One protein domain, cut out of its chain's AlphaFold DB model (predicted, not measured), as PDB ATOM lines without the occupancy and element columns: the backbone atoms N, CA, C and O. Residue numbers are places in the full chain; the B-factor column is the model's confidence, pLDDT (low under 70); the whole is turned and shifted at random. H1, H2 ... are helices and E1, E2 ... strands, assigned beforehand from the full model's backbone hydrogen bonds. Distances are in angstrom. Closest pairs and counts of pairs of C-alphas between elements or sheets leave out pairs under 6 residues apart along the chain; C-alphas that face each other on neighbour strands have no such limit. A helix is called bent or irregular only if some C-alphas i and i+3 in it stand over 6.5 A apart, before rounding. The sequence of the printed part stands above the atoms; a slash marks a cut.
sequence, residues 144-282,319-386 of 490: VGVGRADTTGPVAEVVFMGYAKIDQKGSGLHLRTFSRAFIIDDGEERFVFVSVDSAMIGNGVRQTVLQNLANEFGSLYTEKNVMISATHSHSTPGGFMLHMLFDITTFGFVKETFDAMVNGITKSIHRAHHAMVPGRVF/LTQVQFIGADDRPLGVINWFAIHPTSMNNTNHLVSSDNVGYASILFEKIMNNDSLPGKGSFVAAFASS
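Overview. This is residues 144 to 282 and 319 to 386 of the 490 residues of the protein "Neutral ceramidase" of Melipona quadrifasciata (UniProt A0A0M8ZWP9). Two four-stranded sheets, E1 E4 E5 E6 and E7 E8 E9 E10, lie face to face with their strands crossed, and helices cover the outsides: H3, with H1 beside it, on the first sheet, and H4 on the second. At one end of the long axis a small head is made by the hairpin E2 and E3, with H2 packed on E2. The printed part has 207 residues, with four named helices and ten named strands in the order E1 E2 E3 E4 E5 H1 E6 H2 H3 E7 E8 E9 H4 E10; both large sheets are mixed, and the class is mixed, helices and strands. It is compact, with a radius of gyration of the C-alphas of 16.5 A and spans of 51 by 36 by 28 A.

Along the chain. E1, residues 144 to 150, begins at C-alpha 144 (-109.924, 19.796, -70.115). E2 is residues 156 to 161, E3 169 to 173, E4 178 to 185 at 22.9 A, and E5 190 to 196. H1, residues 203 to 220, has a kink of 86 degrees near residue 214 and is irregular, with C-alphas 216 and 219 9.4 A apart. E6 is residues 226 to 230; H2, 244 to 250, is irregular, with C-alphas 246 and 249 7.0 A apart. H3, residues 255 to 273, spans 26.7 A from C-alpha 255 (-97.154, 44.755, -53.279). E7 is residues 277 to 282, E8 319 to 326 at 22.9 A, E9 331 to 338 at 21.1 A, and H4 355 to 368 at 19.9 A. E10, residues 380 to 385, ends at C-alpha 385 (-115.314, 27.280, -50.798).

Arrangement. The two large sheets form a sandwich, two sheets face to face, 9.6 A centre to centre, their strands at 68 degrees. In the first, E1 and E4 are antiparallel (N 147 to O 181, 2.9 A), E4 and E5 are a hairpin (N 182 to O 193, 2.8 A), and E5 and E6 are parallel (N 194 to O 227, 2.8 A). In the second, E7 and E8 are antiparallel (N 280 to O 325, 2.7 A), E8 and E9 are a hairpin (N 322 to O 335, 2.8 A), and E9 and E10 are parallel (N 336 to O 382, 2.8 A). E5, H1, E6 and E9, H4, E10 are strand-helix-strand units, parallel neighbour strands with a helix between, each with a right-handed crossover. H3 lies over E1 and E4 at a height over the sheet of 7.3 A; Gly 147 and Ala 272 have their closest C-alphas, 4.0 A apart. H1 touches H3 with residues 205 to 213 alone, closest at the C-alphas of Val 209 and Val 262, 5.6 A. H4 lies over E10 at a height of 8.0 A and runs along the strands. In the hairpin E2 and E3, N 157 and O 170 are 2.9 A apart; H2 comes closest to E2 at the C-alphas of Val 159 and Thr 250, 5.1 A. Every O i to N i+4 pair is within hydrogen-bond range in H3 and H4, against 12 of 14 in H1 and 1 of 3 in H2, where 2 of 4 O i to N i+3 pairs are.

Size, cuts and confidence. The C-alphas farthest apart, of Asp 167 and Asp 328, are 51.1 A apart. Residues 283 to 318 are not printed; C-alphas 282 and 319 are 13.9 A apart across the cut. The links E6 to H2, E9 to H4 and H4 to E10 are long. The mean pLDDT of the printed part is 97.3, and no printed residue is under 70.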
ATOM      1  N   VAL A 144    -110.158  19.485 -71.521       97.69
ATOM      2  CA  VAL A 144    -109.924  19.796 -70.115       97.69
ATOM      3  C   VAL A 144    -108.452  20.070 -69.874       97.69
ATOM      4  O   VAL A 144    -107.594  19.241 -70.174       97.69
ATOM      5  N   GLY A 145    -108.171  21.221 -69.273       98.31
ATOM      6  CA  GLY A 145    -106.842  21.617 -68.820       98.31
ATOM      7  C   GLY A 145    -106.809  21.785 -67.310       98.31
ATOM      8  O   GLY A 145    -107.732  22.347 -66.725       98.31
ATOM      9  N   VAL A 146    -105.737  21.332 -66.663       98.81
ATOM     10  CA  VAL A 146    -105.519  21.557 -65.227       98.81
ATOM     11  C   VAL A 146    -104.139  22.143 -64.986       98.81
ATOM     12  O   VAL A 146    -103.169  21.782 -65.650       98.81
ATOM     13  N   GLY A 147    -104.038  23.056 -64.028       98.75
ATOM     14  CA  GLY A 147    -102.785  23.733 -63.728       98.75
ATOM     15  C   GLY A 147    -102.710  24.174 -62.279       98.75
ATOM     16  O   GLY A 147    -103.701  24.567 -61.674       98.75
ATOM     17  N   ARG A 148    -101.508  24.124 -61.711       98.88
ATOM     18  CA  ARG A 148    -101.227  24.617 -60.360       98.88
ATOM     19  C   ARG A 148    -100.033  25.549 -60.390       98.88
ATOM     20  O   ARG A 148     -99.075  25.279 -61.114       98.88
ATOM     21  N   ALA A 149    -100.041  26.602 -59.586       98.88
ATOM     22  CA  ALA A 149     -98.876  27.448 -59.347       98.88
ATOM     23  C   ALA A 149     -98.869  27.986 -57.912       98.88
ATOM     24  O   ALA A 149     -99.904  28.029 -57.258       98.88
ATOM     25  N   ASP A 150     -97.680  28.330 -57.423       98.75
ATOM     26  CA  ASP A 150     -97.469  28.883 -56.083       98.75
ATOM     27  C   ASP A 150     -97.987  30.329 -56.022       98.75
ATOM     28  O   ASP A 150     -97.733  31.102 -56.947       98.75
ATOM     29  N   THR A 151     -98.707  30.667 -54.954       98.75
ATOM     30  CA  THR A 151     -99.218  32.015 -54.640       98.75
ATOM     31  C   THR A 151     -98.725  32.509 -53.275       98.75
ATOM     32  O   THR A 151     -99.306  33.426 -52.697       98.75
ATOM     33  N   THR A 152     -97.688  31.877 -52.718       98.75
ATOM     34  CA  THR A 152     -97.165  32.195 -51.385       98.75
ATOM     35  C   THR A 152     -96.506  33.572 -51.399       98.75
ATOM     36  O   THR A 152     -95.468  33.762 -52.032       98.75
ATOM     37  N   GLY A 153     -97.118  34.527 -50.695       98.06
ATOM     38  CA  GLY A 153     -96.558  35.857 -50.446       98.06
ATOM     39  C   GLY A 153     -95.478  35.863 -49.349       98.06
ATOM     40  O   GLY A 153     -94.965  34.805 -48.970       98.06
ATOM     41  N   PRO A 154     -95.137  37.043 -48.802       98.25
ATOM     42  CA  PRO A 154     -94.163  37.177 -47.722       98.25
ATOM     43  C   PRO A 154     -94.554  36.361 -46.487       98.25
ATOM     44  O   PRO A 154     -95.649  36.505 -45.950       98.25
ATOM     45  N   VAL A 155     -93.646  35.508 -46.013       98.31
ATOM     46  CA  VAL A 155     -93.900  34.611 -44.868       98.31
ATOM     47  C   VAL A 155     -93.570  35.241 -43.512       98.31
ATOM     48  O   VAL A 155     -93.839  34.638 -42.475       98.31
ATOM     49  N   ALA A 156     -92.985  36.438 -43.520       97.62
ATOM     50  CA  ALA A 156     -92.539  37.163 -42.341       97.62
ATOM     51  C   ALA A 156     -93.054  38.610 -42.354       97.62
ATOM     52  O   ALA A 156     -93.203  39.202 -43.421       97.62
ATOM     53  N   GLU A 157     -93.327  39.152 -41.166       97.44
ATOM     54  CA  GLU A 157     -93.635  40.565 -40.865       97.44
ATOM     55  C   GLU A 157     -94.910  41.159 -41.489       97.44
ATOM     56  O   GLU A 157     -95.353  42.231 -41.076       97.44
ATOM     57  N   VAL A 158     -95.569  40.438 -42.395       97.94
ATOM     58  CA  VAL A 158     -96.881  40.797 -42.945       97.94
ATOM     59  C   VAL A 158     -97.991  40.179 -42.096       97.94
ATOM     60  O   VAL A 158     -97.964  38.985 -41.788       97.94
ATOM     61  N   VAL A 159     -98.982  40.992 -41.717       98.19
ATOM     62  CA  VAL A 159    -100.169  40.537 -40.976       98.19
ATOM     63  C   VAL A 159    -100.992  39.591 -41.851       98.19
ATOM     64  O   VAL A 159    -101.206  39.852 -43.039       98.19
ATOM     65  N   PHE A 160    -101.453  38.484 -41.274       98.56
ATOM     66  CA  PHE A 160    -102.335  37.558 -41.975       98.56
ATOM     67  C   PHE A 160    -103.738  38.141 -42.152       98.56
ATOM     68  O   PHE A 160    -104.289  38.803 -41.273       98.56
ATOM     69  N   MET A 161    -104.326  37.880 -43.316       98.06
ATOM     70  CA  MET A 161    -105.681  38.310 -43.642       98.06
ATOM     71  C   MET A 161    -106.703  37.318 -43.080       98.06
ATOM     72  O   MET A 161    -106.530  36.110 -43.219       98.06
ATOM     73  N   GLY A 162    -107.791  37.825 -42.494       97.44
ATOM     74  CA  GLY A 162    -108.912  37.012 -42.010       97.44
ATOM     75  C   GLY A 162    -109.346  37.376 -40.594       97.44
ATOM     76  O   GLY A 162    -110.427  37.927 -40.406       97.44
ATOM     77  N   TYR A 163    -108.484  37.141 -39.599       98.12
ATOM     78  CA  TYR A 163    -108.829  37.347 -38.185       98.12
ATOM     79  C   TYR A 163    -108.831  38.808 -37.720       98.12
ATOM     80  O   TYR A 163    -109.229  39.069 -36.586       98.12
ATOM     81  N   ALA A 164    -108.365  39.746 -38.553       96.38
ATOM     82  CA  ALA A 164    -108.263  41.169 -38.211       96.38
ATOM     83  C   ALA A 164    -107.457  41.435 -36.918       96.38
ATOM     84  O   ALA A 164    -107.718  42.389 -36.185       96.38
ATOM     85  N   LYS A 165    -106.462  40.584 -36.631       96.31
ATOM     86  CA  LYS A 165    -105.597  40.680 -35.452       96.31
ATOM     87  C   LYS A 165    -104.245  41.258 -35.854       96.31
ATOM     88  O   LYS A 165    -103.430  40.566 -36.451       96.31
ATOM     89  N   ILE A 166    -104.011  42.516 -35.488       95.06
ATOM     90  CA  ILE A 166    -102.826  43.303 -35.879       95.06
ATOM     91  C   ILE A 166    -101.500  42.624 -35.485       95.06
ATOM     92  O   ILE A 166    -100.501  42.738 -36.196       95.06
ATOM     93  N   ASP A 167    -101.500  41.876 -34.381       96.00
ATOM     94  CA  ASP A 167    -100.311  41.167 -33.899       96.00
ATOM     95  C   ASP A 167    -100.072  39.824 -34.602       96.00
ATOM     96  O   ASP A 167     -99.012  39.227 -34.427       96.00
ATOM     97  N   GLN A 168    -101.006  39.337 -35.426       97.94
ATOM     98  CA  GLN A 168    -100.861  38.082 -36.167       97.94
ATOM     99  C   GLN A 168     -99.991  38.268 -37.420       97.94
ATOM    100  O   GLN A 168    -100.434  38.107 -38.559       97.94
ATOM    101  N   LYS A 169     -98.731  38.642 -37.202       97.62
ATOM    102  CA  LYS A 169     -97.717  38.791 -38.249       97.62
ATOM    103  C   LYS A 169     -97.070  37.452 -38.566       97.62
ATOM    104  O   LYS A 169     -96.774  36.683 -37.653       97.62
ATOM    105  N   GLY A 170     -96.820  37.196 -39.846       97.94
ATOM    106  CA  GLY A 170     -96.070  36.023 -40.278       97.94
ATOM    107  C   GLY A 170     -94.678  35.965 -39.644       97.94
ATOM    108  O   GLY A 170     -94.033  36.991 -39.429       97.94
ATOM    109  N   SER A 171     -94.210  34.756 -39.359       98.31
ATOM    110  CA  SER A 171     -92.863  34.451 -38.850       98.31
ATOM    111  C   SER A 171     -92.290  33.164 -39.459       98.31
ATOM    112  O   SER A 171     -91.280  32.640 -38.997       98.31
ATOM    113  N   GLY A 172     -92.935  32.627 -40.495       98.44
ATOM    114  CA  GLY A 172     -92.543  31.364 -41.096       98.44
ATOM    115  C   GLY A 172     -93.618  30.746 -41.979       98.44
ATOM    116  O   GLY A 172     -94.643  31.351 -42.299       98.44
ATOM    117  N   LEU A 173     -93.365  29.505 -42.381       98.56
ATOM    118  CA  LEU A 173     -94.171  28.757 -43.337       98.56
ATOM    119  C   LEU A 173     -94.494  27.374 -42.770       98.56
ATOM    120  O   LEU A 173     -93.588  26.628 -42.412       98.56
ATOM    121  N   HIS A 174     -95.777  27.029 -42.741       98.62
ATOM    122  CA  HIS A 174     -96.257  25.673 -42.481       98.62
ATOM    123  C   HIS A 174     -96.578  24.972 -43.805       98.62
ATOM    124  O   HIS A 174     -95.956  23.970 -44.150       98.62
ATOM    125  N   LEU A 175     -97.505  25.538 -44.585       98.38
ATOM    126  CA  LEU A 175     -97.899  25.039 -45.902       98.38
ATOM    127  C   LEU A 175     -97.884  26.190 -46.904       98.38
ATOM    128  O   LEU A 175     -98.376  27.279 -46.614       98.38
ATOM    129  N   ARG A 176     -97.359  25.932 -48.106       98.62
ATOM    130  CA  ARG A 176     -97.484  26.876 -49.223       98.62
ATOM    131  C   ARG A 176     -98.939  27.044 -49.639       98.62
ATOM    132  O   ARG A 176     -99.760  26.139 -49.463       98.62
ATOM    133  N   THR A 177     -99.219  28.192 -50.237       98.81
ATOM    134  CA  THR A 177    -100.494  28.485 -50.878       98.81
ATOM    135  C   THR A 177    -100.379  28.274 -52.382       98.81
ATOM    136  O   THR A 177     -99.350  28.574 -52.991       98.81
ATOM    137  N   PHE A 178    -101.423  27.722 -52.994       98.94
ATOM    138  CA  PHE A 178    -101.451  27.480 -54.427       98.94
ATOM    139  C   PHE A 178    -102.705  28.053 -55.081       98.94
ATOM    140  O   PHE A 178    -103.802  27.995 -54.527       98.94
ATOM    141  N   SER A 179    -102.543  28.507 -56.320       98.94
ATOM    142  CA  SER A 179    -103.629  28.649 -57.283       98.94
ATOM    143  C   SER A 179    -103.780  27.355 -58.075       98.94
ATOM    144  O   SER A 179    -102.791  26.829 -58.596       98.94
ATOM    145  N   ARG A 180    -105.009  26.847 -58.177       98.94
ATOM    146  CA  ARG A 180    -105.388  25.624 -58.894       98.94
ATOM    147  C   ARG A 180    -106.462  25.948 -59.925       98.94
ATOM    148  O   ARG A 180    -107.596  26.240 -59.554       98.94
ATOM    149  N   ALA A 181    -106.092  25.912 -61.198       98.94
ATOM    150  CA  ALA A 181    -106.939  26.252 -62.332       98.94
ATOM    151  C   ALA A 181    -107.441  24.999 -63.057       98.94
ATOM    152  O   ALA A 181    -106.692  24.040 -63.258       98.94
ATOM    153  N   PHE A 182    -108.698  25.056 -63.481       98.88
ATOM    154  CA  PHE A 182    -109.402  24.033 -64.241       98.88
ATOM    155  C   PHE A 182    -110.080  24.722 -65.421       98.88
ATOM    156  O   PHE A 182    -110.912  25.608 -65.229       98.88
ATOM    157  N   ILE A 183    -109.695  24.336 -66.631       98.75
ATOM    158  CA  ILE A 183    -110.270  24.819 -67.882       98.75
ATOM    159  C   ILE A 183    -111.148  23.712 -68.436       98.75
ATOM    160  O   ILE A 183    -110.695  22.573 -68.537       98.75
ATOM    161  N   ILE A 184    -112.383  24.056 -68.780       97.94
ATOM    162  CA  ILE A 184    -113.356  23.169 -69.410       97.94
ATOM    163  C   ILE A 184    -113.813  23.867 -70.682       97.94
ATOM    164  O   ILE A 184    -114.208  25.030 -70.636       97.94
ATOM    165  N   ASP A 185    -113.720  23.170 -71.800       96.94
ATOM    166  CA  ASP A 185    -114.051  23.680 -73.125       96.94
ATOM    167  C   ASP A 185    -114.906  22.632 -73.838       96.94
ATOM    168  O   ASP A 185    -114.527  21.460 -73.874       96.94
ATOM    169  N   ASP A 186    -116.081  23.017 -74.321       94.25
ATOM    170  CA  ASP A 186    -117.006  22.124 -75.030       94.25
ATOM    171  C   ASP A 186    -116.877  22.196 -76.562       94.25
ATOM    172  O   ASP A 186    -117.599  21.500 -77.274       94.25
ATOM    173  N   GLY A 187    -115.920  22.980 -77.068       91.06
ATOM    174  CA  GLY A 187    -115.701  23.260 -78.484       91.06
ATOM    175  C   GLY A 187    -116.350  24.560 -78.964       91.06
ATOM    176  O   GLY A 187    -115.955  25.064 -80.016       91.06
ATOM    177  N   GLU A 188    -117.292  25.121 -78.202       90.31
ATOM    178  CA  GLU A 188    -117.947  26.402 -78.487       90.31
ATOM    179  C   GLU A 188    -117.550  27.462 -77.454       90.31
ATOM    180  O   GLU A 188    -117.112  28.558 -77.809       90.31
ATOM    181  N   GLU A 189    -117.657  27.115 -76.174       92.38
ATOM    182  CA  GLU A 189    -117.399  27.978 -75.035       92.38
ATOM    183  C   GLU A 189    -116.328  27.379 -74.122       92.38
ATOM    184  O   GLU A 189    -116.247  26.174 -73.865       92.38
ATOM    185  N   ARG A 190    -115.503  28.265 -73.563       95.81
ATOM    186  CA  ARG A 190    -114.441  27.899 -72.626       95.81
ATOM    187  C   ARG A 190    -114.675  28.569 -71.295       95.81
ATOM    188  O   ARG A 190    -114.725  29.791 -71.236       95.81
ATOM    189  N   PHE A 191    -114.694  27.788 -70.223       97.69
ATOM    190  CA  PHE A 191    -114.799  28.264 -68.849       97.69
ATOM    191  C   PHE A 191    -113.540  27.930 -68.043       97.69
ATOM    192  O   PHE A 191    -112.965  26.848 -68.173       97.69
ATOM    193  N   VAL A 192    -113.122  28.857 -67.180       98.50
ATOM    194  CA  VAL A 192    -112.003  28.684 -66.250       98.50
ATOM    195  C   VAL A 192    -112.489  28.874 -64.823       98.50
ATOM    196  O   VAL A 192    -112.936  29.958 -64.447       98.50
ATOM    197  N   PHE A 193    -112.316  27.842 -64.005       98.88
ATOM    198  CA  PHE A 193    -112.453  27.930 -62.559       98.88
ATOM    199  C   PHE A 193    -111.080  27.878 -61.898       98.88
ATOM    200  O   PHE A 193    -110.280  26.983 -62.177       98.88
ATOM    201  N   VAL A 194    -110.818  28.807 -60.984       98.94
ATOM    202  CA  VAL A 194    -109.590  28.848 -60.196       98.94
ATOM    203  C   VAL A 194    -109.929  28.832 -58.715       98.94
ATOM    204  O   VAL A 194    -110.680  29.680 -58.246       98.94
ATOM    205  N   SER A 195    -109.340  27.898 -57.972       98.88
ATOM    206  CA  SER A 195    -109.358  27.880 -56.508       98.88
ATOM    207  C   SER A 195    -107.989  28.292 -55.977       98.88
ATOM    208  O   SER A 195    -106.976  27.701 -56.353       98.88
ATOM    209  N   VAL A 196    -107.952  29.318 -55.132       98.94
ATOM    210  CA  VAL A 196    -106.721  29.927 -54.619       98.94
ATOM    211  C   VAL A 196    -106.671  29.783 -53.107       98.94
ATOM    212  O   VAL A 196    -107.617  30.160 -52.415       98.94
ATOM    213  N   ASP A 197    -105.560  29.271 -52.587       98.88
ATOM    214  CA  ASP A 197    -105.306  29.232 -51.148       98.88
ATOM    215  C   ASP A 197    -105.038  30.655 -50.615       98.88
ATOM    216  O   ASP A 197    -103.898  31.101 -50.505       98.88
ATOM    217  N   SER A 198    -106.102  31.393 -50.308       98.56
ATOM    218  CA  SER A 198    -106.072  32.755 -49.761       98.56
ATOM    219  C   SER A 198    -107.300  33.016 -48.888       98.56
ATOM    220  O   SER A 198    -108.264  32.245 -48.913       98.56
ATOM    221  N   ALA A 199    -107.294  34.115 -48.132       97.94
ATOM    222  CA  ALA A 199    -108.461  34.552 -47.365       97.94
ATOM    223  C   ALA A 199    -109.633  34.983 -48.270       97.94
ATOM    224  O   ALA A 199    -110.781  34.628 -48.036       97.94
ATOM    225  N   MET A 200    -109.372  35.738 -49.330       97.56
ATOM    226  CA  MET A 200    -110.373  36.176 -50.307       97.56
ATOM    227  C   MET A 200    -109.670  36.549 -51.616       97.56
ATOM    228  O   MET A 200    -108.441  36.506 -51.693       97.56
ATOM    229  N   ILE A 201    -110.438  36.914 -52.646       97.81
ATOM    230  CA  ILE A 201    -109.908  37.480 -53.892       97.81
ATOM    231  C   ILE A 201    -110.326  38.944 -53.977       97.81
ATOM    232  O   ILE A 201    -111.516  39.254 -54.017       97.81
ATOM    233  N   GLY A 202    -109.345  39.846 -54.003       95.12
ATOM    234  CA  GLY A 202    -109.586  41.272 -54.211       95.12
ATOM    235  C   GLY A 202    -109.980  41.578 -55.660       95.12
ATOM    236  O   GLY A 202    -109.516  40.923 -56.594       95.12
ATOM    237  N   ASN A 203    -110.795  42.617 -55.868       95.31
ATOM    238  CA  ASN A 203    -111.184  43.051 -57.217       95.31
ATOM    239  C   ASN A 203    -109.955  43.427 -58.069       95.31
ATOM    240  O   ASN A 203    -109.859  43.027 -59.226       95.31
ATOM    241  N   GLY A 204    -108.971  44.109 -57.466       97.12
ATOM    242  CA  GLY A 204    -107.704  44.432 -58.129       97.12
ATOM    243  C   GLY A 204    -106.955  43.196 -58.620       97.12
ATOM    244  O   GLY A 204    -106.506  43.171 -59.759       97.12
ATOM    245  N   VAL A 205    -106.904  42.133 -57.808       98.50
ATOM    246  CA  VAL A 205    -106.274  40.861 -58.197       98.50
ATOM    247  C   VAL A 205    -106.966  40.283 -59.431       98.50
ATOM    248  O   VAL A 205    -106.297  39.936 -60.400       98.50
ATOM    249  N   ARG A 206    -108.307  40.219 -59.435       98.12
ATOM    250  CA  ARG A 206    -109.074  39.715 -60.589       98.12
ATOM    251  C   ARG A 206    -108.806  40.538 -61.850       98.12
ATOM    252  O   ARG A 206    -108.561  39.955 -62.903       98.12
ATOM    253  N   GLN A 207    -108.842  41.865 -61.745       98.44
ATOM    254  CA  GLN A 207    -108.613  42.758 -62.883       98.44
ATOM    255  C   GLN A 207    -107.211  42.586 -63.467       98.44
ATOM    256  O   GLN A 207    -107.075  42.411 -64.676       98.44
ATOM    257  N   THR A 208    -106.173  42.565 -62.628       98.75
ATOM    258  CA  THR A 208    -104.792  42.401 -63.101       98.75
ATOM    259  C   THR A 208    -104.552  41.010 -63.693       98.75
ATOM    260  O   THR A 208    -103.884  40.892 -64.717       98.75
ATOM    261  N   VAL A 209    -105.149  39.952 -63.130       98.88
ATOM    262  CA  VAL A 209    -105.097  38.611 -63.740       98.88
ATOM    263  C   VAL A 209    -105.716  38.622 -65.138       98.88
ATOM    264  O   VAL A 209    -105.105  38.098 -66.066       98.88
ATOM    265  N   LEU A 210    -106.893  39.230 -65.312       98.81
ATOM    266  CA  LEU A 210    -107.549  39.325 -66.620       98.81
ATOM    267  C   LEU A 210    -106.737  40.153 -67.620       98.81
ATOM    268  O   LEU A 210    -106.646  39.765 -68.778       98.81
ATOM    269  N   GLN A 211    -106.099  41.241 -67.182       98.75
ATOM    270  CA  GLN A 211    -105.186  42.023 -68.021       98.75
ATOM    271  C   GLN A 211    -103.989  41.183 -68.483       98.75
ATOM    272  O   GLN A 211    -103.672  41.171 -69.670       98.75
ATOM    273  N   ASN A 212    -103.362  40.434 -67.573       98.81
ATOM    274  CA  ASN A 212    -102.254  39.545 -67.919       98.81
ATOM    275  C   ASN A 212    -102.685  38.473 -68.929       98.81
ATOM    276  O   ASN A 212    -101.984  38.236 -69.908       98.81
ATOM    277  N   LEU A 213    -103.853  37.859 -68.722       98.81
ATOM    278  CA  LEU A 213    -104.396  36.866 -69.649       98.81
ATOM    279  C   LEU A 213    -104.768  37.478 -71.000       98.81
ATOM    280  O   LEU A 213    -104.575  36.825 -72.017       98.81
ATOM    281  N   ALA A 214    -105.269  38.713 -71.033       98.62
ATOM    282  CA  ALA A 214    -105.586  39.402 -72.279       98.62
ATOM    283  C   ALA A 214    -104.329  39.732 -73.093       98.62
ATOM    284  O   ALA A 214    -104.331  39.601 -74.316       98.62
ATOM    285  N   ASN A 215    -103.238  40.099 -72.416       98.56
ATOM    286  CA  ASN A 215    -101.946  40.336 -73.058       98.56
ATOM    287  C   ASN A 215    -101.370  39.062 -73.697       98.56
ATOM    288  O   ASN A 215    -100.662  39.151 -74.695       98.56
ATOM    289  N   GLU A 216    -101.663  37.889 -73.130       97.94
ATOM    290  CA  GLU A 216    -101.112  36.606 -73.580       97.94
ATOM    291  C   GLU A 216    -102.032  35.848 -74.553       97.94
ATOM    292  O   GLU A 216    -101.569  35.274 -75.535       97.94
ATOM    293  N   PHE A 217    -103.343  35.874 -74.313       98.00
ATOM    294  CA  PHE A 217    -104.342  35.058 -75.014       98.00
ATOM    295  C   PHE A 217    -105.438  35.888 -75.706       98.00
ATOM    296  O   PHE A 217    -106.437  35.334 -76.170       98.00
ATOM    297  N   GLY A 218    -105.290  37.214 -75.774       97.88
ATOM    298  CA  GLY A 218    -106.262  38.104 -76.408       97.88
ATOM    299  C   GLY A 218    -107.630  38.062 -75.721       97.88
ATOM    300  O   GLY A 218    -107.743  38.155 -74.504       97.88
ATOM    301  N   SER A 219    -108.704  37.913 -76.494       96.44
ATOM    302  CA  SER A 219    -110.078  37.922 -75.972       96.44
ATOM    303  C   SER A 219    -110.568  36.572 -75.437       96.44
ATOM    304  O   SER A 219    -111.758  36.430 -75.168       96.44
ATOM    305  N   LEU A 220    -109.696  35.567 -75.316       97.50
ATOM    306  CA  LEU A 220    -110.090  34.208 -74.933       97.50
ATOM    307  C   LEU A 220    -110.558  34.105 -73.472       97.50
ATOM    308  O   LEU A 220    -111.475  33.348 -73.155       97.50
ATOM    309  N   TYR A 221    -109.928  34.873 -72.583       98.25
ATOM    310  CA  TYR A 221    -110.207  34.875 -71.149       98.25
ATOM    311  C   TYR A 221    -110.710  36.246 -70.721       98.25
ATOM    312  O   TYR A 221    -109.988  37.239 -70.768       98.25
ATOM    313  N   THR A 222    -111.966  36.299 -70.299       97.94
ATOM    314  CA  THR A 222    -112.688  37.533 -69.991       97.94
ATOM    315  C   THR A 222    -113.401  37.424 -68.647       97.94
ATOM    316  O   THR A 222    -113.468  36.365 -68.020       97.94
ATOM    317  N   GLU A 223    -114.007  38.525 -68.209       96.94
ATOM    318  CA  GLU A 223    -114.842  38.543 -67.007       96.94
ATOM    319  C   GLU A 223    -116.015  37.554 -67.058       96.94
ATOM    320  O   GLU A 223    -116.483  37.130 -66.001       96.94
ATOM    321  N   LYS A 224    -116.475  37.180 -68.261       97.44
ATOM    322  CA  LYS A 224    -117.622  36.284 -68.461       97.44
ATOM    323  C   LYS A 224    -117.299  34.827 -68.155       97.44
ATOM    324  O   LYS A 224    -118.182  34.095 -67.723       97.44
ATOM    325  N   ASN A 225    -116.057  34.409 -68.390       98.25
ATOM    326  CA  ASN A 225    -115.688  32.999 -68.383       98.25
ATOM    327  C   ASN A 225    -114.517  32.646 -67.455       98.25
ATOM    328  O   ASN A 225    -114.148  31.476 -67.374       98.25
ATOM    329  N   VAL A 226    -113.958  33.614 -66.722       98.56
ATOM    330  CA  VAL A 226    -112.948  33.365 -65.683       98.56
ATOM    331  C   VAL A 226    -113.532  33.624 -64.297       98.56
ATOM    332  O   VAL A 226    -113.823  34.763 -63.917       98.56
ATOM    333  N   MET A 227    -113.639  32.553 -63.512       98.62
ATOM    334  CA  MET A 227    -114.033  32.573 -62.109       98.62
ATOM    335  C   MET A 227    -112.821  32.290 -61.219       98.62
ATOM    336  O   MET A 227    -112.188  31.243 -61.334       98.62
ATOM    337  N   ILE A 228    -112.524  33.204 -60.293       98.81
ATOM    338  CA  ILE A 228    -111.449  33.054 -59.306       98.81
ATOM    339  C   ILE A 228    -112.085  33.045 -57.917       98.81
ATOM    340  O   ILE A 228    -112.715  34.021 -57.515       98.81
ATOM    341  N   SER A 229    -111.925  31.939 -57.198       98.75
ATOM    342  CA  SER A 229    -112.469  31.707 -55.864       98.75
ATOM    343  C   SER A 229    -111.345  31.462 -54.861       98.75
ATOM    344  O   SER A 229    -110.403  30.719 -55.135       98.75
ATOM    345  N   ALA A 230    -111.445  32.072 -53.683       98.75
ATOM    346  CA  ALA A 230    -110.543  31.799 -52.570       98.75
ATOM    347  C   ALA A 230    -111.054  30.621 -51.735       98.75
ATOM    348  O   ALA A 230    -112.262  30.459 -51.548       98.75
ATOM    349  N   THR A 231    -110.141  29.836 -51.167       98.88
ATOM    350  CA  THR A 231    -110.494  28.796 -50.191       98.88
ATOM    351  C   THR A 231    -110.994  29.375 -48.873       98.88
ATOM    352  O   THR A 231    -111.760  28.704 -48.190       98.88
ATOM    353  N   HIS A 232    -110.631  30.625 -48.570       98.88
ATOM    354  CA  HIS A 232    -110.895  31.335 -47.323       98.88
ATOM    355  C   HIS A 232    -109.953  30.961 -46.166       98.88
ATOM    356  O   HIS A 232    -110.375  30.924 -45.019       98.88
ATOM    357  N   SER A 233    -108.669  30.691 -46.435       98.81
ATOM    358  CA  SER A 233    -107.669  30.489 -45.368       98.81
ATOM    359  C   SER A 233    -107.357  31.781 -44.613       98.81
ATOM    360  O   SER A 233    -106.986  32.781 -45.219       98.81
ATOM    361  N   HIS A 234    -107.439  31.736 -43.279       98.75
ATOM    362  CA  HIS A 234    -107.095  32.859 -42.386       98.75
ATOM    363  C   HIS A 234    -105.610  32.870 -41.974       98.75
ATOM    364  O   HIS A 234    -105.212  33.573 -41.048       98.75
ATOM    365  N   SER A 235    -104.779  32.055 -42.630       98.69
ATOM    366  CA  SER A 235    -103.338  31.932 -42.362       98.69
ATOM    367  C   SER A 235    -102.493  32.304 -43.582       98.69
ATOM    368  O   SER A 235    -101.465  31.686 -43.851       98.69
ATOM    369  N   THR A 236    -102.937  33.295 -44.358       98.31
ATOM    370  CA  THR A 236    -102.229  33.778 -45.557       98.31
ATOM    371  C   THR A 236    -101.897  35.267 -45.437       98.31
ATOM    372  O   THR A 236    -102.711  35.995 -44.859       98.31
ATOM    373  N   PRO A 237    -100.763  35.750 -45.985       98.00
ATOM    374  CA  PRO A 237    -100.381  37.166 -45.917       98.00
ATOM    375  C   PRO A 237    -101.465  38.083 -46.491       98.00
ATOM    376  O   PRO A 237    -102.098  37.730 -47.484       98.00
ATOM    377  N   GLY A 238    -101.696  39.237 -45.861       97.62
ATOM    378  CA  GLY A 238    -102.684  40.230 -46.287       97.62
ATOM    379  C   GLY A 238    -102.138  41.365 -47.162       97.62
ATOM    380  O   GLY A 238    -101.061  41.247 -47.746       97.62
ATOM    381  N   GLY A 239    -102.906  42.458 -47.266       97.12
ATOM    382  CA  GLY A 239    -102.518  43.677 -47.987       97.12
ATOM    383  C   GLY A 239    -102.741  43.650 -49.502       97.12
ATOM    384  O   GLY A 239    -101.961  44.234 -50.244       97.12
ATOM    385  N   PHE A 240    -103.768  42.957 -49.993       97.31
ATOM    386  CA  PHE A 240    -104.015  42.779 -51.434       97.31
ATOM    387  C   PHE A 240    -105.423  43.209 -51.877       97.31
ATOM    388  O   PHE A 240    -105.818  42.956 -53.018       97.31
ATOM    389  N   MET A 241    -106.210  43.834 -50.994       96.06
ATOM    390  CA  MET A 241    -107.626  44.093 -51.264       96.06
ATOM    391  C   MET A 241    -107.877  45.394 -52.026       96.06
ATOM    392  O   MET A 241    -108.905  45.493 -52.702       96.06
ATOM    393  N   LEU A 242    -106.964  46.369 -51.944       93.31
ATOM    394  CA  LEU A 242    -107.098  47.723 -52.507       93.31
ATOM    395  C   LEU A 242    -108.298  48.499 -51.941       93.31
ATOM    396  O   LEU A 242    -108.839  49.393 -52.588       93.31
ATOM    397  N   HIS A 243    -108.726  48.152 -50.728       93.06
ATOM    398  CA  HIS A 243    -109.796  48.842 -50.016       93.06
ATOM    399  C   HIS A 243    -109.344  49.079 -48.580       93.06
ATOM    400  O   HIS A 243    -109.040  48.129 -47.859       93.06
ATOM    401  N   MET A 244    -109.372  50.343 -48.149       91.75
ATOM    402  CA  MET A 244    -108.910  50.757 -46.819       91.75
ATOM    403  C   MET A 244    -109.506  49.899 -45.696       91.75
ATOM    404  O   MET A 244    -108.772  49.466 -44.818       91.75
ATOM    405  N   LEU A 245    -110.816  49.623 -45.738       93.94
ATOM    406  CA  LEU A 245    -111.498  48.834 -44.707       93.94
ATOM    407  C   LEU A 245    -110.853  47.456 -44.496       93.94
ATOM    408  O   LEU A 245    -110.747  47.001 -43.362       93.94
ATOM    409  N   PHE A 246    -110.429  46.797 -45.574       94.00
ATOM    410  CA  PHE A 246    -109.864  45.451 -45.504       94.00
ATOM    411  C   PHE A 246    -108.358  45.474 -45.215       94.00
ATOM    412  O   PHE A 246    -107.868  44.628 -44.472       94.00
ATOM    413  N   ASP A 247    -107.636  46.467 -45.737       93.25
ATOM    414  CA  ASP A 247    -106.177  46.551 -45.613       93.25
ATOM    415  C   ASP A 247    -105.708  47.309 -44.347       93.25
ATOM    416  O   ASP A 247    -104.519  47.319 -44.030       93.25
ATOM    417  N   ILE A 248    -106.605  47.936 -43.568       94.31
ATOM    418  CA  ILE A 248    -106.211  48.709 -42.369       94.31
ATOM    419  C   ILE A 248    -105.479  47.851 -41.330       94.31
ATOM    420  O   ILE A 248    -104.497  48.294 -40.740       94.31
ATOM    421  N   THR A 249    -105.913  46.602 -41.138       93.69
ATOM    422  CA  THR A 249    -105.292  45.674 -40.176       93.69
ATOM    423  C   THR A 249    -103.945  45.137 -40.652       93.69
ATOM    424  O   THR A 249    -103.156  44.667 -39.837       93.69
ATOM    425  N   THR A 250    -103.654  45.264 -41.948       94.38
ATOM    426  CA  THR A 250    -102.378  44.892 -42.570       94.38
ATOM    427  C   THR A 250    -101.466  46.094 -42.783       94.38
ATOM    428  O   THR A 250    -100.428  45.956 -43.423       94.38
ATOM    429  N   PHE A 251    -101.832  47.261 -42.235       94.56
ATOM    430  CA  PHE A 251    -101.130  48.535 -42.408       94.56
ATOM    431  C   PHE A 251    -101.054  49.018 -43.866       94.56
ATOM    432  O   PHE A 251    -100.168  49.791 -44.225       94.56
ATOM    433  N   GLY A 252    -102.021  48.612 -44.692       94.81
ATOM    434  CA  GLY A 252    -102.147  49.023 -46.086       94.81
ATOM    435  C   GLY A 252    -101.796  47.929 -47.092       94.81
ATOM    436  O   GLY A 252    -101.866  46.731 -46.805       94.81
ATOM    437  N   PHE A 253    -101.485  48.380 -48.307       97.12
ATOM    438  CA  PHE A 253    -101.186  47.535 -49.458       97.12
ATOM    439  C   PHE A 253     -99.766  46.963 -49.383       97.12
ATOM    440  O   PHE A 253     -98.803  47.697 -49.174       97.12
ATOM    441  N   VAL A 254     -99.647  45.660 -49.627       97.88
ATOM    442  CA  VAL A 254     -98.395  44.906 -49.668       97.88
ATOM    443  C   VAL A 254     -98.222  44.367 -51.083       97.88
ATOM    444  O   VAL A 254     -98.850  43.380 -51.484       97.88
ATOM    445  N   LYS A 255     -97.363  45.038 -51.854       97.81
ATOM    446  CA  LYS A 255     -97.154  44.755 -53.279       97.81
ATOM    447  C   LYS A 255     -96.697  43.317 -53.516       97.81
ATOM    448  O   LYS A 255     -97.166  42.671 -54.440       97.81
ATOM    449  N   GLU A 256     -95.832  42.797 -52.658       98.50
ATOM    450  CA  GLU A 256     -95.272  41.451 -52.745       98.50
ATOM    451  C   GLU A 256     -96.353  40.376 -52.601       98.50
ATOM    452  O   GLU A 256     -96.340  39.386 -53.333       98.50
ATOM    453  N   THR A 257     -97.319  40.575 -51.696       98.38
ATOM    454  CA  THR A 257     -98.469  39.673 -51.561       98.38
ATOM    455  C   THR A 257     -99.349  39.734 -52.807       98.38
ATOM    456  O   THR A 257     -99.735  38.694 -53.345       98.38
ATOM    457  N   PHE A 258     -99.654  40.947 -53.276       98.69
ATOM    458  CA  PHE A 258    -100.488  41.163 -54.456       98.69
ATOM    459  C   PHE A 258     -99.876  40.530 -55.712       98.69
ATOM    460  O   PHE A 258    -100.537  39.748 -56.396       98.69
ATOM    461  N   ASP A 259     -98.598  40.800 -55.974       98.75
ATOM    462  CA  ASP A 259     -97.869  40.276 -57.125       98.75
ATOM    463  C   ASP A 259     -97.751  38.751 -57.073       98.75
ATOM    464  O   ASP A 259     -97.961  38.088 -58.087       98.75
ATOM    465  N   ALA A 260     -97.442  38.167 -55.907       98.69
ATOM    466  CA  ALA A 260     -97.370  36.713 -55.753       98.69
ATOM    467  C   ALA A 260     -98.713  36.047 -56.088       98.69
ATOM    468  O   ALA A 260     -98.748  35.030 -56.789       98.69
ATOM    469  N   MET A 261     -99.821  36.646 -55.644       98.50
ATOM    470  CA  MET A 261    -101.165  36.155 -55.931       98.50
ATOM    471  C   MET A 261    -101.508  36.277 -57.420       98.50
ATOM    472  O   MET A 261    -101.874  35.279 -58.038       98.50
ATOM    473  N   VAL A 262    -101.336  37.461 -58.018       98.88
ATOM    474  CA  VAL A 262    -101.604  37.704 -59.446       98.88
ATOM    475  C   VAL A 262    -100.762  36.781 -60.327       98.88
ATOM    476  O   VAL A 262    -101.307  36.059 -61.164       98.88
ATOM    477  N   ASN A 263     -99.447  36.737 -60.103       98.88
ATOM    478  CA  ASN A 263     -98.527  35.934 -60.906       98.88
ATOM    479  C   ASN A 263     -98.818  34.437 -60.771       98.88
ATOM    480  O   ASN A 263     -98.811  33.713 -61.768       98.88
ATOM    481  N   GLY A 264     -99.094  33.957 -59.556       98.88
ATOM    482  CA  GLY A 264     -99.454  32.562 -59.327       98.88
ATOM    483  C   GLY A 264    -100.775  32.191 -60.003       98.88
ATOM    484  O   GLY A 264    -100.851  31.159 -60.673       98.88
ATOM    485  N   ILE A 265    -101.799  33.045 -59.924       98.94
ATOM    486  CA  ILE A 265    -103.081  32.797 -60.593       98.94
ATOM    487  C   ILE A 265    -102.899  32.746 -62.111       98.94
ATOM    488  O   ILE A 265    -103.219  31.717 -62.715       98.94
ATOM    489  N   THR A 266    -102.313  33.783 -62.721       98.94
ATOM    490  CA  THR A 266    -102.040  33.820 -64.169       98.94
ATOM    491  C   THR A 266    -101.250  32.585 -64.606       98.94
ATOM    492  O   THR A 266    -101.646  31.886 -65.538       98.94
ATOM    493  N   LYS A 267    -100.189  32.224 -63.874       98.94
ATOM    494  CA  LYS A 267     -99.348  31.064 -64.196       98.94
ATOM    495  C   LYS A 267    -100.087  29.731 -64.090       98.94
ATOM    496  O   LYS A 267     -99.798  28.816 -64.860       98.94
ATOM    497  N   SER A 268    -101.010  29.582 -63.139       98.94
ATOM    498  CA  SER A 268    -101.825  28.365 -63.027       98.94
ATOM    499  C   SER A 268    -102.768  28.203 -64.222       98.94
ATOM    500  O   SER A 268    -102.873  27.098 -64.748       98.94
ATOM    501  N   ILE A 269    -103.365  29.300 -64.704       98.94
ATOM    502  CA  ILE A 269    -104.240  29.313 -65.885       98.94
ATOM    503  C   ILE A 269    -103.428  29.037 -67.151       98.94
ATOM    504  O   ILE A 269    -103.805  28.162 -67.920       98.94
ATOM    505  N   HIS A 270    -102.273  29.687 -67.323       98.81
ATOM    506  CA  HIS A 270    -101.342  29.394 -68.417       98.81
ATOM    507  C   HIS A 270    -100.960  27.904 -68.450       98.81
ATOM    508  O   HIS A 270    -101.047  27.243 -69.483       98.81
ATOM    509  N   ARG A 271    -100.583  27.326 -67.299       98.81
ATOM    510  CA  ARG A 271    -100.271  25.889 -67.195       98.81
ATOM    511  C   ARG A 271    -101.461  25.013 -67.576       98.81
ATOM    512  O   ARG A 271    -101.260  24.019 -68.260       98.81
ATOM    513  N   ALA A 272    -102.669  25.382 -67.155       98.81
ATOM    514  CA  ALA A 272    -103.878  24.649 -67.509       98.81
ATOM    515  C   ALA A 272    -104.176  24.734 -69.014       98.81
ATOM    516  O   ALA A 272    -104.466  23.707 -69.619       98.81
ATOM    517  N   HIS A 273    -104.029  25.917 -69.623       98.69
ATOM    518  CA  HIS A 273    -104.220  26.147 -71.058       98.69
ATOM    519  C   HIS A 273    -103.313  25.242 -71.895       98.69
ATOM    520  O   HIS A 273    -103.778  24.537 -72.784       98.69
ATOM    521  N   HIS A 274    -102.022  25.198 -71.567       98.56
ATOM    522  CA  HIS A 274    -101.053  24.378 -72.299       98.56
ATOM    523  C   HIS A 274    -101.093  22.883 -71.946       98.56
ATOM    524  O   HIS A 274    -100.386  22.095 -72.567       98.56
ATOM    525  N   ALA A 275    -101.906  22.478 -70.967       97.94
ATOM    526  CA  ALA A 275    -102.093  21.083 -70.572       97.94
ATOM    527  C   ALA A 275    -103.448  20.504 -71.017       97.94
ATOM    528  O   ALA A 275    -103.812  19.410 -70.575       97.94
ATOM    529  N   MET A 276    -104.200  21.232 -71.851       97.38
ATOM    530  CA  MET A 276    -105.519  20.811 -72.319       97.38
ATOM    531  C   MET A 276    -105.448  19.522 -73.140       97.38
ATOM    532  O   MET A 276    -104.643  19.397 -74.060       97.38
ATOM    533  N   VAL A 277    -106.324  18.573 -72.814       96.31
ATOM    534  CA  VAL A 277    -106.529  17.335 -73.574       96.31
ATOM    535  C   VAL A 277    -108.017  16.999 -73.665       96.31
ATOM    536  O   VAL A 277    -108.770  17.379 -72.766       96.31
ATOM    537  N   PRO A 278    -108.452  16.223 -74.673       95.75
ATOM    538  CA  PRO A 278    -109.784  15.631 -74.669       95.75
ATOM    539  C   PRO A 278    -110.027  14.820 -73.387       95.75
ATOM    540  O   PRO A 278    -109.153  14.073 -72.932       95.75
ATOM    541  N   GLY A 279    -111.206  14.965 -72.793       93.75
ATOM    542  CA  GLY A 279    -111.573  14.341 -71.536       93.75
ATOM    543  C   GLY A 279    -113.068  14.374 -71.226       93.75
ATOM    544  O   GLY A 279    -113.910  14.884 -71.960       93.75
ATOM    545  N   ARG A 280    -113.401  13.782 -70.082       92.62
ATOM    546  CA  ARG A 280    -114.751  13.624 -69.546       92.62
ATOM    547  C   ARG A 280    -114.823  14.237 -68.155       92.62
ATOM    548  O   ARG A 280    -113.862  14.178 -67.381       92.62
ATOM    549  N   VAL A 281    -115.997  14.772 -67.838       93.69
ATOM    550  CA  VAL A 281    -116.307  15.397 -66.551       93.69
ATOM    551  C   VAL A 281    -117.360  14.557 -65.833       93.69
ATOM    552  O   VAL A 281    -118.378  14.196 -66.419       93.69
ATOM    553  N   PHE A 282    -117.128  14.237 -64.561       94.31
ATOM    554  CA  PHE A 282    -118.063  13.466 -63.736       94.31
ATOM    555  C   PHE A 282    -118.398  14.213 -62.454       94.31
ATOM    556  O   PHE A 282    -117.513  14.805 -61.845       94.31
ATOM    557  N   LEU A 319    -120.627  17.123 -49.688       98.44
ATOM    558  CA  LEU A 319    -119.457  17.395 -50.510       98.44
ATOM    559  C   LEU A 319    -119.794  17.066 -51.963       98.44
ATOM    560  O   LEU A 319    -120.086  15.911 -52.291       98.44
ATOM    561  N   THR A 320    -119.704  18.068 -52.831       98.44
ATOM    562  CA  THR A 320    -119.892  17.915 -54.278       98.44
ATOM    563  C   THR A 320    -118.533  17.855 -54.950       98.44
ATOM    564  O   THR A 320    -117.736  18.784 -54.842       98.44
ATOM    565  N   GLN A 321    -118.253  16.761 -55.650       98.38
ATOM    566  CA  GLN A 321    -117.000  16.552 -56.359       98.38
ATOM    567  C   GLN A 321    -117.226  16.561 -57.868       98.38
ATOM    568  O   GLN A 321    -118.028  15.778 -58.375       98.38
ATOM    569  N   VAL A 322    -116.443  17.368 -58.577       97.88
ATOM    570  CA  VAL A 322    -116.280  17.298 -60.032       97.88
ATOM    571  C   VAL A 322    -114.934  16.649 -60.335       97.88
ATOM    572  O   VAL A 322    -113.906  17.054 -59.794       97.88
ATOM    573  N   GLN A 323    -114.937  15.617 -61.173       96.94
ATOM    574  CA  GLN A 323    -113.757  14.846 -61.555       96.94
ATOM    575  C   GLN A 323    -113.460  15.036 -63.036       96.94
ATOM    576  O   GLN A 323    -114.367  14.968 -63.863       96.94
ATOM    577  N   PHE A 324    -112.179  15.189 -63.351       96.81
ATOM    578  CA  PHE A 324    -111.673  15.371 -64.703       96.81
ATOM    579  C   PHE A 324    -110.798  14.186 -65.094       96.81
ATOM    580  O   PHE A 324    -109.794  13.900 -64.431       96.81
ATOM    581  N   ILE A 325    -111.183  13.493 -66.161       95.31
ATOM    582  CA  ILE A 325    -110.509  12.285 -66.641       95.31
ATOM    583  C   ILE A 325    -110.226  12.458 -68.128       95.31
ATOM    584  O   ILE A 325    -111.135  12.792 -68.880       95.31
ATOM    585  N   GLY A 326    -108.988  12.229 -68.555       93.62
ATOM    586  CA  GLY A 326    -108.609  12.251 -69.961       93.62
ATOM    587  C   GLY A 326    -109.345  11.186 -70.779       93.62
ATOM    588  O   GLY A 326    -109.923  10.227 -70.247       93.62
ATOM    589  N   ALA A 327    -109.338  11.363 -72.097       91.06
ATOM    590  CA  ALA A 327    -109.836  10.362 -73.036       91.06
ATOM    591  C   ALA A 327    -109.048   9.039 -72.943       91.06
ATOM    592  O   ALA A 327    -109.608   7.976 -73.173       91.06
ATOM    593  N   ASP A 328    -107.789   9.105 -72.509       88.56
ATOM    594  CA  ASP A 328    -106.886   7.985 -72.206       88.56
ATOM    595  C   ASP A 328    -107.088   7.381 -70.799       88.56
ATOM    596  O   ASP A 328    -106.201   6.718 -70.266       88.56
ATOM    597  N   ASP A 329    -108.226   7.659 -70.154       88.75
ATOM    598  CA  ASP A 329    -108.554   7.261 -68.777       88.75
ATOM    599  C   ASP A 329    -107.602   7.807 -67.692       88.75
ATOM    600  O   ASP A 329    -107.753   7.482 -66.505       88.75
ATOM    601  N   ARG A 330    -106.658   8.698 -68.038       91.19
ATOM    602  CA  ARG A 330    -105.755   9.282 -67.045       91.19
ATOM    603  C   ARG A 330    -106.506  10.288 -66.171       91.19
ATOM    604  O   ARG A 330    -107.237  11.144 -66.671       91.19
ATOM    605  N   PRO A 331    -106.325  10.264 -64.848       94.88
ATOM    606  CA  PRO A 331    -106.929  11.269 -63.990       94.88
ATOM    607  C   PRO A 331    -106.193  12.603 -64.106       94.88
ATOM    608  O   PRO A 331    -104.995  12.672 -63.838       94.88
ATOM    609  N   LEU A 332    -106.920  13.669 -64.438       97.31
ATOM    610  CA  LEU A 332    -106.361  15.015 -64.598       97.31
ATOM    611  C   LEU A 332    -106.484  15.817 -63.303       97.31
ATOM    612  O   LEU A 332    -105.509  16.364 -62.800       97.31
ATOM    613  N   GLY A 333    -107.676  15.844 -62.713       98.12
ATOM    614  CA  GLY A 333    -107.899  16.633 -61.511       98.12
ATOM    615  C   GLY A 333    -109.260  16.425 -60.878       98.12
ATOM    616  O   GLY A 333    -110.100  15.683 -61.392       98.12
ATOM    617  N   VAL A 334    -109.468  17.087 -59.745       98.50
ATOM    618  CA  VAL A 334    -110.757  17.143 -59.047       98.50
ATOM    619  C   VAL A 334    -110.988  18.518 -58.426       98.50
ATOM    620  O   VAL A 334    -110.051  19.138 -57.923       98.50
ATOM    621  N   ILE A 335    -112.245  18.952 -58.390       98.81
ATOM    622  CA  ILE A 335    -112.703  20.063 -57.548       98.81
ATOM    623  C   ILE A 335    -113.712  19.507 -56.548       98.81
ATOM    624  O   ILE A 335    -114.596  18.742 -56.922       98.81
ATOM    625  N   ASN A 336    -113.577  19.880 -55.281       98.69
ATOM    626  CA  ASN A 336    -114.469  19.482 -54.202       98.69
ATOM    627  C   ASN A 336    -115.061  20.735 -53.562       98.69
ATOM    628  O   ASN A 336    -114.319  21.490 -52.944       98.69
ATOM    629  N   TRP A 337    -116.365  20.949 -53.672       98.81
ATOM    630  CA  TRP A 337    -117.065  22.001 -52.938       98.81
ATOM    631  C   TRP A 337    -117.591  21.443 -51.626       98.81
ATOM    632  O   TRP A 337    -118.277  20.418 -51.613       98.81
ATOM    633  N   PHE A 338    -117.258  22.112 -50.526       98.75
ATOM    634  CA  PHE A 338    -117.743  21.756 -49.199       98.75
ATOM    635  C   PHE A 338    -117.792  22.990 -48.291       98.75
ATOM    636  O   PHE A 338    -116.883  23.821 -48.303       98.75
ATOM    637  N   ALA A 339    -118.859  23.123 -47.503       98.50
ATOM    638  CA  ALA A 339    -119.053  24.259 -46.609       98.50
ATOM    639  C   ALA A 339    -118.272  24.066 -45.299       98.50
ATOM    640  O   ALA A 339    -118.679  23.310 -44.415       98.50
ATOM    641  N   ILE A 340    -117.132  24.750 -45.169       98.75
ATOM    642  CA  ILE A 340    -116.355  24.825 -43.928       98.75
ATOM    643  C   ILE A 340    -115.394  26.017 -43.966       98.75
ATOM    644  O   ILE A 340    -114.724  26.223 -44.972       98.75
ATOM    645  N   HIS A 341    -115.300  26.796 -42.886       98.81
ATOM    646  CA  HIS A 341    -114.244  27.803 -42.763       98.81
ATOM    647  C   HIS A 341    -112.858  27.144 -42.615       98.81
ATOM    648  O   HIS A 341    -112.673  26.298 -41.732       98.81
ATOM    649  N   PRO A 342    -111.845  27.576 -43.378       98.75
ATOM    650  CA  PRO A 342    -110.446  27.246 -43.114       98.75
ATOM    651  C   PRO A 342    -109.852  28.128 -42.003       98.75
ATOM    652  O   PRO A 342    -109.020  29.013 -42.212       98.75
ATOM    653  N   THR A 343    -110.357  27.873 -40.797       98.75
ATOM    654  CA  THR A 343    -109.985  28.512 -39.526       98.75
ATOM    655  C   THR A 343    -109.615  27.458 -38.475       98.75
ATOM    656  O   THR A 343    -109.951  27.602 -37.296       98.75
ATOM    657  N   SER A 344    -109.016  26.338 -38.898       98.81
ATOM    658  CA  SER A 344    -108.476  25.345 -37.962       98.81
ATOM    659  C   SER A 344    -107.174  25.847 -37.331       98.81
ATOM    660  O   SER A 344    -106.955  25.643 -36.137       98.81
ATOM    661  N   MET A 345    -106.357  26.568 -38.103       98.69
ATOM    662  CA  MET A 345    -105.272  27.409 -37.610       98.69
ATOM    663  C   MET A 345    -105.881  28.698 -37.050       98.69
ATOM    664  O   MET A 345    -106.440  29.508 -37.792       98.69
ATOM    665  N   ASN A 346    -105.821  28.880 -35.733       97.88
ATOM    666  CA  ASN A 346    -106.455  30.015 -35.056       97.88
ATOM    667  C   ASN A 346    -105.611  31.309 -35.164       97.88
ATOM    668  O   ASN A 346    -104.539  31.337 -35.769       97.88
ATOM    669  N   ASN A 347    -106.074  32.392 -34.534       97.25
ATOM    670  CA  ASN A 347    -105.410  33.701 -34.576       97.25
ATOM    671  C   ASN A 347    -104.120  33.816 -33.728       97.25
ATOM    672  O   ASN A 347    -103.576  34.914 -33.590       97.25
ATOM    673  N   THR A 348    -103.646  32.733 -33.106       97.38
ATOM    674  CA  THR A 348    -102.320  32.672 -32.466       97.38
ATOM    675  C   THR A 348    -101.278  32.010 -33.369       97.38
ATOM    676  O   THR A 348    -100.107  31.951 -33.012       97.38
ATOM    677  N   ASN A 349    -101.678  31.530 -34.552       98.56
ATOM    678  CA  ASN A 349    -100.764  31.053 -35.582       98.56
ATOM    679  C   ASN A 349    -100.001  32.211 -36.245       98.56
ATOM    680  O   ASN A 349    -100.618  33.179 -36.691       98.56
ATOM    681  N   HIS A 350     -98.692  32.026 -36.429       98.56
ATOM    682  CA  HIS A 350     -97.805  32.941 -37.152       98.56
ATOM    683  C   HIS A 350     -97.120  32.289 -38.371       98.56
ATOM    684  O   HIS A 350     -96.173  32.850 -38.920       98.56
ATOM    685  N   LEU A 351     -97.558  31.102 -38.802       98.88
ATOM    686  CA  LEU A 351     -97.010  30.389 -39.958       98.88
ATOM    687  C   LEU A 351     -97.972  30.450 -41.146       98.88
ATOM    688  O   LEU A 351     -99.151  30.122 -41.003       98.88
ATOM    689  N   VAL A 352     -97.475  30.801 -42.335       98.88
ATOM    690  CA  VAL A 352     -98.299  30.772 -43.552       98.88
ATOM    691  C   VAL A 352     -98.804  29.347 -43.791       98.88
ATOM    692  O   VAL A 352     -98.032  28.388 -43.732       98.88
ATOM    693  N   SER A 353    -100.107  29.202 -44.017       98.88
ATOM    694  CA  SER A 353    -100.780  27.913 -44.144       98.88
ATOM    695  C   SER A 353    -102.005  28.018 -45.049       98.88
ATOM    696  O   SER A 353    -102.790  28.963 -44.966       98.88
ATOM    697  N   SER A 354    -102.222  26.993 -45.868       98.75
ATOM    698  CA  SER A 354    -103.453  26.806 -46.644       98.75
ATOM    699  C   SER A 354    -104.585  26.130 -45.838       98.75
ATOM    700  O   SER A 354    -105.651  25.844 -46.379       98.75
ATOM    701  N   ASP A 355    -104.371  25.942 -44.527       98.88
ATOM    702  CA  ASP A 355    -105.337  25.444 -43.534       98.88
ATOM    703  C   ASP A 355    -105.939  24.071 -43.916       98.88
ATOM    704  O   ASP A 355    -105.294  23.261 -44.584       98.88
ATOM    705  N   ASN A 356    -107.136  23.746 -43.436       98.75
ATOM    706  CA  ASN A 356    -107.719  22.412 -43.512       98.75
ATOM    707  C   ASN A 356    -108.046  21.971 -44.956       98.75
ATOM    708  O   ASN A 356    -107.676  20.867 -45.360       98.75
ATOM    709  N   VAL A 357    -108.672  22.823 -45.769       98.75
ATOM    710  CA  VAL A 357    -109.020  22.523 -47.171       98.75
ATOM    711  C   VAL A 357    -107.796  22.543 -48.091       98.75
ATOM    712  O   VAL A 357    -107.686  21.718 -49.005       98.75
ATOM    713  N   GLY A 358    -106.819  23.412 -47.822       98.75
ATOM    714  CA  GLY A 358    -105.544  23.411 -48.530       98.75
ATOM    715  C   GLY A 358    -104.718  22.171 -48.209       98.75
ATOM    716  O   GLY A 358    -104.177  21.529 -49.112       98.75
ATOM    717  N   TYR A 359    -104.700  21.745 -46.943       98.81
ATOM    718  CA  TYR A 359    -104.051  20.496 -46.568       98.81
ATOM    719  C   TYR A 359    -104.759  19.273 -47.170       98.81
ATOM    720  O   TYR A 359    -104.087  18.376 -47.675       98.81
ATOM    721  N   ALA A 360    -106.097  19.258 -47.232       98.88
ATOM    722  CA  ALA A 360    -106.849  18.213 -47.935       98.88
ATOM    723  C   ALA A 360    -106.484  18.146 -49.431       98.88
ATOM    724  O   ALA A 360    -106.311  17.054 -49.979       98.88
ATOM    725  N   SER A 361    -106.296  19.305 -50.072       98.81
ATOM    726  CA  SER A 361    -105.813  19.408 -51.456       98.81
ATOM    727  C   SER A 361    -104.424  18.778 -51.608       98.81
ATOM    728  O   SER A 361    -104.225  17.923 -52.468       98.81
ATOM    729  N   ILE A 362    -103.485  19.129 -50.722       98.38
ATOM    730  CA  ILE A 362    -102.114  18.598 -50.724       98.38
ATOM    731  C   ILE A 362    -102.095  17.082 -50.487       98.38
ATOM    732  O   ILE A 362    -101.342  16.381 -51.158       98.38
ATOM    733  N   LEU A 363    -102.918  16.555 -49.572       97.94
ATOM    734  CA  LEU A 363    -103.032  15.110 -49.328       97.94
ATOM    735  C   LEU A 363    -103.483  14.365 -50.587       97.94
ATOM    736  O   LEU A 363    -102.889  13.349 -50.953       97.94
ATOM    737  N   PHE A 364    -104.491  14.897 -51.279       98.06
ATOM    738  CA  PHE A 364    -104.983  14.306 -52.517       98.06
ATOM    739  C   PHE A 364    -103.911  14.362 -53.613       98.06
ATOM    740  O   PHE A 364    -103.591  13.345 -54.229       98.06
ATOM    741  N   GLU A 365    -103.303  15.528 -53.824       98.25
ATOM    742  CA  GLU A 365    -102.240  15.707 -54.815       98.25
ATOM    743  C   GLU A 365    -101.043  14.798 -54.540       98.25
ATOM    744  O   GLU A 365    -100.513  14.221 -55.482       98.25
ATOM    745  N   LYS A 366    -100.649  14.621 -53.274       95.94
ATOM    746  CA  LYS A 366     -99.539  13.747 -52.880       95.94
ATOM    747  C   LYS A 366     -99.810  12.280 -53.208       95.94
ATOM    748  O   LYS A 366     -98.920  11.597 -53.694       95.94
ATOM    749  N   ILE A 367    -101.027  11.798 -52.957       94.94
ATOM    750  CA  ILE A 367    -101.400  10.406 -53.255       94.94
ATOM    751  C   ILE A 367    -101.506  10.171 -54.767       94.94
ATOM    752  O   ILE A 367    -101.200   9.087 -55.252       94.94
ATOM    753  N   MET A 368    -101.949  11.178 -55.520       95.75
ATOM    754  CA  MET A 368    -102.151  11.056 -56.965       95.75
ATOM    755  C   MET A 368    -100.889  11.282 -57.792       95.75
ATOM    756  O   MET A 368    -100.740  10.677 -58.849       95.75
ATOM    757  N   ASN A 369     -99.994  12.144 -57.322       95.75
ATOM    758  CA  ASN A 369     -98.702  12.414 -57.932       95.75
ATOM    759  C   ASN A 369     -97.621  11.652 -57.163       95.75
ATOM    760  O   ASN A 369     -96.781  12.274 -56.508       95.75
ATOM    761  N   ASN A 370     -97.682  10.318 -57.198       87.12
ATOM    762  CA  ASN A 370     -96.706   9.471 -56.513       87.12
ATOM    763  C   ASN A 370     -95.271   9.938 -56.821       87.12
ATOM    764  O   ASN A 370     -94.996  10.424 -57.921       87.12
ATOM    765  N   ASP A 371     -94.386   9.865 -55.828       86.19
ATOM    766  CA  ASP A 371     -92.971  10.261 -55.929       86.19
ATOM    767  C   ASP A 371     -92.704  11.757 -56.214       86.19
ATOM    768  O   ASP A 371     -91.554  12.189 -56.289       86.19
ATOM    769  N   SER A 372     -93.745  12.594 -56.310       92.69
ATOM    770  CA  SER A 372     -93.602  14.045 -56.458       92.69
ATOM    771  C   SER A 372     -93.567  14.762 -55.108       92.69
ATOM    772  O   SER A 372     -94.340  14.478 -54.192       92.69
ATOM    773  N   LEU A 373     -92.710  15.780 -55.006       94.50
ATOM    774  CA  LEU A 373     -92.740  16.714 -53.879       94.50
ATOM    775  C   LEU A 373     -94.076  17.487 -53.837       94.50
ATOM    776  O   LEU A 373     -94.652  17.765 -54.896       94.50
ATOM    777  N   PRO A 374     -94.560  17.909 -52.650       94.06
ATOM    778  CA  PRO A 374     -95.743  18.762 -52.542       94.06
ATOM    779  C   PRO A 374     -95.663  19.988 -53.464       94.06
ATOM    780  O   PRO A 374     -94.637  20.663 -53.547       94.06
ATOM    781  N   GLY A 375     -96.749  20.266 -54.188       93.62
ATOM    782  CA  GLY A 375     -96.786  21.332 -55.192       93.62
ATOM    783  C   GLY A 375     -96.245  20.938 -56.576       93.62
ATOM    784  O   GLY A 375     -96.342  21.745 -57.509       93.62
ATOM    785  N   LYS A 376     -95.753  19.704 -56.770       94.75
ATOM    786  CA  LYS A 376     -95.327  19.127 -58.065       94.75
ATOM    787  C   LYS A 376     -96.269  18.006 -58.543       94.75
ATOM    788  O   LYS A 376     -97.220  17.652 -57.852       94.75
ATOM    789  N   GLY A 377     -96.042  17.519 -59.762       95.88
ATOM    790  CA  GLY A 377     -96.897  16.535 -60.433       95.88
ATOM    791  C   GLY A 377     -98.049  17.152 -61.232       95.88
ATOM    792  O   GLY A 377     -98.378  18.329 -61.057       95.88
ATOM    793  N   SER A 378     -98.614  16.357 -62.142       96.06
ATOM    794  CA  SER A 378     -99.608  16.781 -63.134       96.06
ATOM    795  C   SER A 378    -101.045  16.777 -62.619       96.06
ATOM    796  O   SER A 378    -101.870  17.521 -63.136       96.06
ATOM    797  N   PHE A 379    -101.359  15.953 -61.615       98.12
ATOM    798  CA  PHE A 379    -102.691  15.910 -61.023       98.12
ATOM    799  C   PHE A 379    -102.924  17.116 -60.109       98.12
ATOM    800  O   PHE A 379    -102.075  17.446 -59.269       98.12
ATOM    801  N   VAL A 380    -104.093  17.743 -60.244       98.75
ATOM    802  CA  VAL A 380    -104.495  18.922 -59.463       98.75
ATOM    803  C   VAL A 380    -105.782  18.632 -58.694       98.75
ATOM    804  O   VAL A 380    -106.783  18.220 -59.276       98.75
ATOM    805  N   ALA A 381    -105.775  18.869 -57.383       98.69
ATOM    806  CA  ALA A 381    -106.955  18.703 -56.536       98.69
ATOM    807  C   ALA A 381    -107.261  19.997 -55.797       98.69
ATOM    808  O   ALA A 381    -106.405  20.484 -55.071       98.69
ATOM    809  N   ALA A 382    -108.473  20.521 -55.940       98.88
ATOM    810  CA  ALA A 382    -108.934  21.679 -55.185       98.88
ATOM    811  C   ALA A 382    -110.053  21.297 -54.214       98.88
ATOM    812  O   ALA A 382    -110.940  20.507 -54.549       98.88
ATOM    813  N   PHE A 383    -110.027  21.895 -53.025       98.81
ATOM    814  CA  PHE A 383    -111.159  21.953 -52.106       98.81
ATOM    815  C   PHE A 383    -111.632  23.407 -52.048       98.81
ATOM    816  O   PHE A 383    -111.015  24.254 -51.408       98.81
ATOM    817  N   ALA A 384    -112.681  23.688 -52.811       98.62
ATOM    818  CA  ALA A 384    -113.233  25.008 -53.032       98.62
ATOM    819  C   ALA A 384    -114.243  25.392 -51.946       98.62
ATOM    820  O   ALA A 384    -114.961  24.548 -51.398       98.62
ATOM    821  N   SER A 385    -114.317  26.694 -51.684       98.12
ATOM    822  CA  SER A 385    -115.314  27.280 -50.798       98.12
ATOM    823  C   SER A 385    -116.730  27.111 -51.359       98.12
ATOM    824  O   SER A 385    -116.959  27.162 -52.567       98.12
ATOM    825  N   SER A 386    -117.681  26.910 -50.449       97.88
ATOM    826  CA  SER A 386    -119.125  26.946 -50.704       97.88
ATOM    827  C   SER A 386    -119.751  28.055 -49.835       97.88
ATOM    828  O   SER A 386    -119.102  29.040 -49.490       97.88
TER     829      SER A 386